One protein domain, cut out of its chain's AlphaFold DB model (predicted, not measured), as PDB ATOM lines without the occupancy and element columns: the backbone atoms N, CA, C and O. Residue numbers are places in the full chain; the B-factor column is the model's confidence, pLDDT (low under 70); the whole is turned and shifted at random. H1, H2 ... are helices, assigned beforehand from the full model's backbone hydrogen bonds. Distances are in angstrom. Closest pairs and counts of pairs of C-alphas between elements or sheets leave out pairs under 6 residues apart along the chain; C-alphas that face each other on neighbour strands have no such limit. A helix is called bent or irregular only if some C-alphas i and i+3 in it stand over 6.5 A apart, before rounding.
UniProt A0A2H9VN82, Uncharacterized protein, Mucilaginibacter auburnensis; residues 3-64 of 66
ATOM      1  N   ILE A   3      12.864 -28.164 -28.364       84.06
ATOM      2  CA  ILE A   3      12.769 -27.872 -26.920       84.06
ATOM      3  C   ILE A   3      11.928 -26.620 -26.613       84.06
ATOM      4  O   ILE A   3      11.123 -26.646 -25.690       84.06
ATOM      5  N   ILE A   4      12.049 -25.549 -27.412       85.69
ATOM      6  CA  ILE A   4      11.320 -24.287 -27.182       85.69
ATOM      7  C   ILE A   4       9.814 -24.479 -27.408       85.69
ATOM      8  O   ILE A   4       9.001 -23.938 -26.663       85.69
ATOM      9  N   LYS A   5       9.431 -25.297 -28.399       78.69
ATOM     10  CA  LYS A   5       8.023 -25.632 -28.662       78.69
ATOM     11  C   LYS A   5       7.428 -26.422 -27.498       78.69
ATOM     12  O   LYS A   5       6.347 -26.088 -27.031       78.69
ATOM     13  N   PHE A   6       8.155 -27.419 -26.992       86.31
ATOM     14  CA  PHE A   6       7.719 -28.181 -25.820       86.31
ATOM     15  C   PHE A   6       7.648 -27.316 -24.555       86.31
ATOM     16  O   PHE A   6       6.704 -27.458 -23.787       86.31
ATOM     17  N   ALA A   7       8.583 -26.380 -24.367       90.62
ATOM     18  CA  ALA A   7       8.554 -25.434 -23.253       90.62
ATOM     19  C   ALA A   7       7.334 -24.497 -23.313       90.62
ATOM     20  O   ALA A   7       6.688 -24.281 -22.292       90.62
ATOM     21  N   LEU A   8       6.975 -23.995 -24.500       89.50
ATOM     22  CA  LEU A   8       5.766 -23.185 -24.701       89.50
ATOM     23  C   LEU A   8       4.483 -23.974 -24.419       89.50
ATOM     24  O   LEU A   8       3.602 -23.472 -23.727       89.50
ATOM     25  N   VAL A   9       4.392 -25.217 -24.907       88.12
ATOM     26  CA  VAL A   9       3.249 -26.099 -24.619       88.12
ATOM     27  C   VAL A   9       3.158 -26.385 -23.120       88.12
ATOM     28  O   VAL A   9       2.085 -26.254 -22.537       88.12
ATOM     29  N   GLY A  10       4.282 -26.697 -22.469       87.56
ATOM     30  CA  GLY A  10       4.338 -26.913 -21.022       87.56
ATOM     31  C   GLY A  10       3.908 -25.681 -20.222       87.56
ATOM     32  O   GLY A  10       3.127 -25.806 -19.282       87.56
ATOM     33  N   ALA A  11       4.350 -24.487 -20.626       92.50
ATOM     34  CA  ALA A  11       3.951 -23.229 -19.997       92.50
ATOM     35  C   ALA A  11       2.450 -22.944 -20.169       92.50
ATOM     36  O   ALA A  11       1.788 -22.563 -19.205       92.50
ATOM     37  N   ALA A  12       1.895 -23.172 -21.363       88.19
ATOM     38  CA  ALA A  12       0.471 -22.983 -21.633       88.19
ATOM     39  C   ALA A  12      -0.402 -23.948 -20.816       88.19
ATOM     40  O   ALA A  12      -1.390 -23.522 -20.222       88.19
ATOM     41  N   VAL A  13      -0.008 -25.224 -20.724       85.12
ATOM     42  CA  VAL A  13      -0.702 -26.219 -19.890       85.12
ATOM     43  C   VAL A  13      -0.618 -25.836 -18.414       85.12
ATOM     44  O   VAL A  13      -1.644 -25.812 -17.745       85.12
ATOM     45  N   ALA A  14       0.561 -25.473 -17.903       81.75
ATOM     46  CA  ALA A  14       0.718 -25.058 -16.508       81.75
ATOM     47  C   ALA A  14      -0.127 -23.818 -16.166       81.75
ATOM     48  O   ALA A  14      -0.743 -23.763 -15.102       81.75
ATOM     49  N   TYR A  15      -0.200 -22.846 -17.080       84.94
ATOM     50  CA  TYR A  15      -1.034 -21.658 -16.916       84.94
ATOM     51  C   TYR A  15      -2.528 -21.996 -16.970       84.94
ATOM     52  O   TYR A  15      -3.291 -21.527 -16.128       84.94
ATOM     53  N   GLY A  16      -2.938 -22.858 -17.906       81.44
ATOM     54  CA  GLY A  16      -4.309 -23.352 -18.013       81.44
ATOM     55  C   GLY A  16      -4.746 -24.097 -16.756       81.44
ATOM     56  O   GLY A  16      -5.791 -23.775 -16.202       81.44
ATOM     57  N   VAL A  17      -3.907 -25.010 -16.250       75.25
ATOM     58  CA  VAL A  17      -4.139 -25.749 -14.998       75.25
ATOM     59  C   VAL A  17      -4.249 -24.800 -13.809       75.25
ATOM     60  O   VAL A  17      -5.181 -24.937 -13.023       75.25
ATOM     61  N   ASN A  18      -3.354 -23.817 -13.678       77.12
ATOM     62  CA  ASN A  18      -3.423 -22.809 -12.613       77.12
ATOM     63  C   ASN A  18      -4.726 -21.994 -12.694       77.12
ATOM     64  O   ASN A  18      -5.396 -21.772 -11.692       77.12
ATOM     65  N   TYR A  19      -5.138 -21.619 -13.904       72.44
ATOM     66  CA  TYR A  19      -6.357 -20.852 -14.128       72.44
ATOM     67  C   TYR A  19      -7.627 -21.630 -13.748       72.44
ATOM     68  O   TYR A  19      -8.500 -21.080 -13.085       72.44
ATOM     69  N   ILE A  20      -7.709 -22.917 -14.105       69.44
ATOM     70  CA  ILE A  20      -8.869 -23.775 -13.792       69.44
ATOM     71  C   ILE A  20      -8.869 -24.313 -12.350       69.44
ATOM     72  O   ILE A  20      -9.937 -24.622 -11.824       69.44
ATOM     73  N   THR A  21      -7.697 -24.421 -11.702       66.31
ATOM     74  CA  THR A  21      -7.577 -24.735 -10.258       66.31
ATOM     75  C   THR A  21      -7.845 -23.525  -9.370       66.31
ATOM     76  O   THR A  21      -8.072 -23.693  -8.169       66.31
ATOM     77  N   LYS A  22      -7.801 -22.303  -9.912       63.03
ATOM     78  CA  LYS A  22      -8.074 -21.095  -9.140       63.03
ATOM     79  C   LYS A  22      -9.527 -21.135  -8.667       63.03
ATOM     80  O   LYS A  22     -10.454 -21.056  -9.468       63.03
ATOM     81  N   LYS A  23      -9.709 -21.291  -7.352       57.41
ATOM     82  CA  LYS A  23     -11.031 -21.365  -6.720       57.41
ATOM     83  C   LYS A  23     -11.861 -20.137  -7.102       57.41
ATOM     84  O   LYS A  23     -11.421 -19.009  -6.878       57.41
ATOM     85  N   ARG A  24     -13.048 -20.370  -7.671       59.06
ATOM     86  CA  ARG A  24     -14.090 -19.344  -7.815       59.06
ATOM     87  C   ARG A  24     -14.680 -19.028  -6.434       59.06
ATOM     88  O   ARG A  24     -14.517 -19.811  -5.498       59.06
ATOM     89  N   GLU A  25     -15.360 -17.888  -6.315       56.78
ATOM     90  CA  GLU A  25     -16.019 -17.452  -5.070       56.78
ATOM     91  C   GLU A  25     -17.032 -18.488  -4.536       56.78
ATOM     92  O   GLU A  25     -17.235 -18.574  -3.329       56.78
ATOM     93  N   ASP A  26     -17.552 -19.357  -5.410       59.72
ATOM     94  CA  ASP A  26     -18.495 -20.439  -5.087       59.72
ATOM     95  C   ASP A  26     -17.844 -21.717  -4.509       59.72
ATOM     96  O   ASP A  26     -18.525 -22.704  -4.236       59.72
ATOM     97  N   GLY A  27     -16.519 -21.750  -4.317       59.59
ATOM     98  CA  GLY A  27     -15.816 -22.864  -3.661       59.59
ATOM     99  C   GLY A  27     -15.596 -24.122  -4.515       59.59
ATOM    100  O   GLY A  27     -14.804 -24.978  -4.108       59.59
ATOM    101  N   THR A  28     -16.211 -24.206  -5.699       61.91
ATOM    102  CA  THR A  28     -16.014 -25.264  -6.703       61.91
ATOM    103  C   THR A  28     -14.908 -24.890  -7.700       61.91
ATOM    104  O   THR A  28     -14.770 -23.735  -8.120       61.91
ATOM    105  N   SER A  29     -14.079 -25.864  -8.088       56.97
ATOM    106  CA  SER A  29     -13.109 -25.684  -9.177       56.97
ATOM    107  C   SER A  29     -13.770 -26.014 -10.511       56.97
ATOM    108  O   SER A  29     -14.504 -26.992 -10.605       56.97
ATOM    109  N   ILE A  30     -13.449 -25.259 -11.570       62.12
ATOM    110  CA  ILE A  30     -13.871 -25.577 -12.956       62.12
ATOM    111  C   ILE A  30     -13.431 -27.000 -13.339       62.12
ATOM    112  O   ILE A  30     -14.050 -27.661 -14.161       62.12
ATOM    113  N   LEU A  31     -12.367 -27.482 -12.694       64.00
ATOM    114  CA  LEU A  31     -11.889 -28.852 -12.793       64.00
ATOM    115  C   LEU A  31     -12.920 -29.913 -12.435       64.00
ATOM    116  O   LEU A  31     -12.961 -30.893 -13.158       64.00
ATOM    117  N   ASP A  32     -13.714 -29.751 -11.375       61.84
ATOM    118  CA  ASP A  32     -14.689 -30.784 -10.990       61.84
ATOM    119  C   ASP A  32     -15.815 -30.856 -12.027       61.84
ATOM    120  O   ASP A  32     -16.191 -31.931 -12.469       61.84
ATOM    121  N   GLU A  33     -16.248 -29.700 -12.531       65.31
ATOM    122  CA  GLU A  33     -17.247 -29.576 -13.601       65.31
ATOM    123  C   GLU A  33     -16.735 -30.141 -14.948       65.31
ATOM    124  O   GLU A  33     -17.491 -30.718 -15.730       65.31
ATOM    125  N   PHE A  34     -15.428 -30.026 -15.207       63.53
ATOM    126  CA  PHE A  34     -14.755 -30.577 -16.390       63.53
ATOM    127  C   PHE A  34     -14.425 -32.077 -16.252       63.53
ATOM    128  O   PHE A  34     -14.428 -32.823 -17.235       63.53
ATOM    129  N   LEU A  35     -14.137 -32.533 -15.030       65.75
ATOM    130  CA  LEU A  35     -13.876 -33.931 -14.682       65.75
ATOM    131  C   LEU A  35     -15.153 -34.753 -14.521       65.75
ATOM    132  O   LEU A  35     -15.051 -35.970 -14.624       65.75
ATOM    133  N   ASP A  36     -16.315 -34.126 -14.322       65.38
ATOM    134  CA  ASP A  36     -17.621 -34.799 -14.247       65.38
ATOM    135  C   ASP A  36     -18.143 -35.261 -15.621       65.38
ATOM    136  O   ASP A  36     -18.945 -36.191 -15.696       65.38
ATOM    137  N   ASN A  37     -17.626 -34.709 -16.730       64.62
ATOM    138  CA  ASN A  37     -17.871 -35.212 -18.094       64.62
ATOM    139  C   ASN A  37     -16.578 -35.634 -18.826       64.62
ATOM    140  O   ASN A  37     -16.318 -35.182 -19.942       64.62
ATOM    141  N   PRO A  38     -15.757 -36.539 -18.263       63.62
ATOM    142  CA  PRO A  38     -14.432 -36.844 -18.789       63.62
ATOM    143  C   PRO A  38     -14.383 -37.475 -20.198       63.62
ATOM    144  O   PRO A  38     -13.422 -37.205 -20.922       63.62
ATOM    145  N   PRO A  39     -15.342 -38.318 -20.647       66.56
ATOM    146  CA  PRO A  39     -15.169 -39.024 -21.913       66.56
ATOM    147  C   PRO A  39     -15.507 -38.177 -23.148       66.56
ATOM    148  O   PRO A  39     -14.942 -38.444 -24.208       66.56
ATOM    149  N   SER A  40     -16.390 -37.174 -23.053       70.25
ATOM    150  CA  SER A  40     -16.827 -36.420 -24.239       70.25
ATOM    151  C   SER A  40     -15.743 -35.459 -24.729       70.25
ATOM    152  O   SER A  40     -15.301 -35.574 -25.867       70.25
ATOM    153  N   TRP A  41     -15.213 -34.600 -23.851       73.88
ATOM    154  CA  TRP A  41     -14.174 -33.638 -24.234       73.88
ATOM    155  C   TRP A  41     -12.860 -34.319 -24.623       73.88
ATOM    156  O   TRP A  41     -12.109 -33.799 -25.446       73.88
ATOM    157  N   MET A  42     -12.572 -35.496 -24.055       79.75
ATOM    158  CA  MET A  42     -11.409 -36.299 -24.427       79.75
ATOM    159  C   MET A  42     -11.531 -36.833 -25.859       79.75
ATOM    160  O   MET A  42     -10.534 -36.866 -26.582       79.75
ATOM    161  N   ASN A  43     -12.729 -37.254 -26.273       81.69
ATOM    162  CA  ASN A  43     -12.974 -37.691 -27.646       81.69
ATOM    163  C   ASN A  43     -12.858 -36.519 -28.625       81.69
ATOM    164  O   ASN A  43     -12.126 -36.640 -29.606       81.69
ATOM    165  N   ASP A  44     -13.462 -35.374 -28.304       82.50
ATOM    166  CA  ASP A  44     -13.397 -34.170 -29.140       82.50
ATOM    167  C   ASP A  44     -11.952 -33.658 -29.281       82.50
ATOM    168  O   ASP A  44     -11.472 -33.369 -30.379       82.50
ATOM    169  N   ALA A  45     -11.203 -33.618 -28.172       82.19
ATOM    170  CA  ALA A  45      -9.798 -33.225 -28.173       82.19
ATOM    171  C   ALA A  45      -8.924 -34.198 -28.978       82.19
ATOM    172  O   ALA A  45      -8.015 -33.765 -29.692       82.19
ATOM    173  N   LYS A  46      -9.186 -35.511 -28.890       85.12
ATOM    174  CA  LYS A  46      -8.484 -36.526 -29.691       85.12
ATOM    175  C   LYS A  46      -8.776 -36.382 -31.175       85.12
ATOM    176  O   LYS A  46      -7.845 -36.495 -31.972       85.12
ATOM    177  N   GLU A  47     -10.028 -36.154 -31.554       89.50
ATOM    178  CA  GLU A  47     -10.410 -35.975 -32.951       89.50
ATOM    179  C   GLU A  47      -9.746 -34.724 -33.532       89.50
ATOM    180  O   GLU A  47      -9.064 -34.807 -34.555       89.50
ATOM    181  N   PHE A  48      -9.816 -33.603 -32.812       85.56
ATOM    182  CA  PHE A  48      -9.175 -32.353 -33.211       85.56
ATOM    183  C   PHE A  48      -7.649 -32.482 -33.324       85.56
ATOM    184  O   PHE A  48      -7.043 -32.033 -34.301       85.56
ATOM    185  N   ALA A  49      -7.008 -33.136 -32.350       85.25
ATOM    186  CA  ALA A  49      -5.573 -33.399 -32.391       85.25
ATOM    187  C   ALA A  49      -5.202 -34.305 -33.573       85.25
ATOM    188  O   ALA A  49      -4.197 -34.063 -34.236       85.25
ATOM    189  N   THR A  50      -6.016 -35.321 -33.864       87.94
ATOM    190  CA  THR A  50      -5.796 -36.239 -34.987       87.94
ATOM    191  C   THR A  50      -5.917 -35.514 -36.324       87.94
ATOM    192  O   THR A  50      -5.030 -35.666 -37.161       87.94
ATOM    193  N   GLN A  51      -6.949 -34.685 -36.510       89.38
ATOM    194  CA  GLN A  51      -7.115 -33.850 -37.705       89.38
ATOM    195  C   GLN A  51      -5.931 -32.895 -37.873       89.38
ATOM    196  O   GLN A  51      -5.259 -32.929 -38.895       89.38
ATOM    197  N   THR A  52      -5.570 -32.159 -36.819       85.94
ATOM    198  CA  THR A  52      -4.434 -31.224 -36.849       85.94
ATOM    199  C   THR A  52      -3.117 -31.933 -37.178       85.94
ATOM    200  O   THR A  52      -2.323 -31.444 -37.977       85.94
ATOM    201  N   ILE A  53      -2.855 -33.101 -36.580       85.88
ATOM    202  CA  ILE A  53      -1.646 -33.884 -36.867       85.88
ATOM    203  C   ILE A  53      -1.658 -34.392 -38.310       85.88
ATOM    204  O   ILE A  53      -0.605 -34.395 -38.946       85.88
ATOM    205  N   ASN A  54      -2.810 -34.825 -38.821       84.75
ATOM    206  CA  ASN A  54      -2.945 -35.302 -40.192       84.75
ATOM    207  C   ASN A  54      -2.761 -34.169 -41.205       84.75
ATOM    208  O   ASN A  54      -1.995 -34.351 -42.146       84.75
ATOM    209  N   ASP A  55      -3.348 -32.998 -40.966       83.62
ATOM    210  CA  ASP A  55      -3.189 -31.808 -41.805       83.62
ATOM    211  C   ASP A  55      -1.739 -31.328 -41.804       83.62
ATOM    212  O   ASP A  55      -1.166 -31.016 -42.847       83.62
ATOM    213  N   VAL A  56      -1.095 -31.309 -40.634       83.25
ATOM    214  CA  VAL A  56       0.331 -30.990 -40.535       83.25
ATOM    215  C   VAL A  56       1.151 -32.033 -41.289       83.25
ATOM    216  O   VAL A  56       2.012 -31.660 -42.077       83.25
ATOM    217  N   LYS A  57       0.889 -33.331 -41.113       80.12
ATOM    218  CA  LYS A  57       1.613 -34.390 -41.833       80.12
ATOM    219  C   LYS A  57       1.427 -34.302 -43.346       80.12
ATOM    220  O   LYS A  57       2.423 -34.430 -44.047       80.12
ATOM    221  N   GLN A  58       0.211 -34.066 -43.842       75.25
ATOM    222  CA  GLN A  58      -0.061 -33.893 -45.274       75.25
ATOM    223  C   GLN A  58       0.687 -32.682 -45.828       75.25
ATOM    224  O   GLN A  58       1.482 -32.832 -46.749       75.25
ATOM    225  N   ASN A  59       0.560 -31.521 -45.183       73.88
ATOM    226  CA  ASN A  59       1.267 -30.311 -45.600       73.88
ATOM    227  C   ASN A  59       2.797 -30.459 -45.537       73.88
ATOM    228  O   ASN A  59       3.504 -29.857 -46.338       73.88
ATOM    229  N   PHE A  60       3.335 -31.251 -44.606       70.50
ATOM    230  CA  PHE A  60       4.770 -31.553 -44.551       70.50
ATOM    231  C   PHE A  60       5.224 -32.530 -45.640       70.50
ATOM    232  O   PHE A  60       6.365 -32.427 -46.088       70.50
ATOM    233  N   ASN A  61       4.374 -33.480 -46.037       66.12
ATOM    234  CA  ASN A  61       4.704 -34.508 -47.023       66.12
ATOM    235  C   ASN A  61       4.532 -33.997 -48.465       66.12
ATOM    236  O   ASN A  61       5.330 -34.352 -49.327       66.12
ATOM    237  N   ASP A  62       3.559 -33.113 -48.706       62.22
ATOM    238  CA  ASP A  62       3.307 -32.495 -50.016       62.22
ATOM    239  C   ASP A  62       4.342 -31.417 -50.378       62.22
ATOM    240  O   ASP A  62       4.600 -31.168 -51.553       62.22
ATOM    241  N   ASN A  63       4.996 -30.814 -49.377       57.72
ATOM    242  CA  ASN A  63       6.052 -29.812 -49.567       57.72
ATOM    243  C   ASN A  63       7.475 -30.407 -49.583       57.72
ATOM    244  O   ASN A  63       8.449 -29.666 -49.438       57.72
ATOM    245  N   GLN A  64       7.625 -31.729 -49.737       54.69
ATOM    246  CA  GLN A  64       8.923 -32.365 -49.989       54.69
ATOM    247  C   GLN A  64       9.271 -32.234 -51.488       54.69
ATOM    248  O   GLN A  64       8.655 -32.923 -52.308       54.69
TER     249      GLN A  64
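What this domain is: This is residues 3 to 64 of the 66 residues of an uncharacterized protein of Mucilaginibacter auburnensis (UniProt A0A2H9VN82). This is an open, flat U: two long helices, H1 and H3, make the arms, running nearly back on each other with a gap between them, and a loop with the short helix H2 makes the turn at one end. H3 is the longer arm and runs on past the level where H1 begins, with residues 35 to 64 standing free. The printed part has 62 residues with three named helices, in the order H1, H2, H3, and no named strand; the class is all helix. The whole is only just extended, close to loose, with a radius of gyration of the C-alphas of 16.3 A, and its C-alphas span 54 by 28 by 13 A.

Where its parts are: Start at C-alpha 3, at (12.769, -27.872, -26.920), where H1 begins; it covers residues 3 to 21 and measures 26.5 A from first to last C-alpha. Along it x falls and z rises until C-alpha 21 at (-7.577, -24.735, -10.258). After a short link of 8 residues you reach H2, residues 30 to 35, 8.5 A long. A tight link of 2 residues leads to H3, residues 38 to 62, which is 36.2 A long. Here x rises and z falls, from C-alpha 38 at (-14.432, -36.844, -18.789) to C-alpha 62 at (3.307, -32.495, -50.016). H3 is neither bent nor irregular, but only just: C-alphas 38 and 41 are 6.3 A apart.

How they stand to each other: Look first at the end of H1, which touches H2 with residues 20 to 21 alone. The closest C-alphas of the two are those of Ile 20 and Ile 30, 5.4 A apart. Their lines stand about perpendicular, at 76 degrees. Going on, you find that H2 and H3 meet only through their link. H1 and H3 are apart, and residues 3 to 16 of H1 stand free. In H1 and H2 every O i to N i+4 pair is within hydrogen-bond range; in H3 it is 20 of 21.

The domain as a whole: Compare C-alpha 26 with C-alpha 64: those of Asp 26 and Gln 64 are the two farthest apart, at 53.9 A. The C-alphas of the first and last printed residues, Ile 3 and Gln 64, are 23.8 A apart. The printed part has no cut, and neither of its two links is long. In the B-factor column the mean pLDDT of the printed part is 74.8; you will find 24 residues under 70, namely residues 20 to 39 and 61 to 64, where the model's confidence is low.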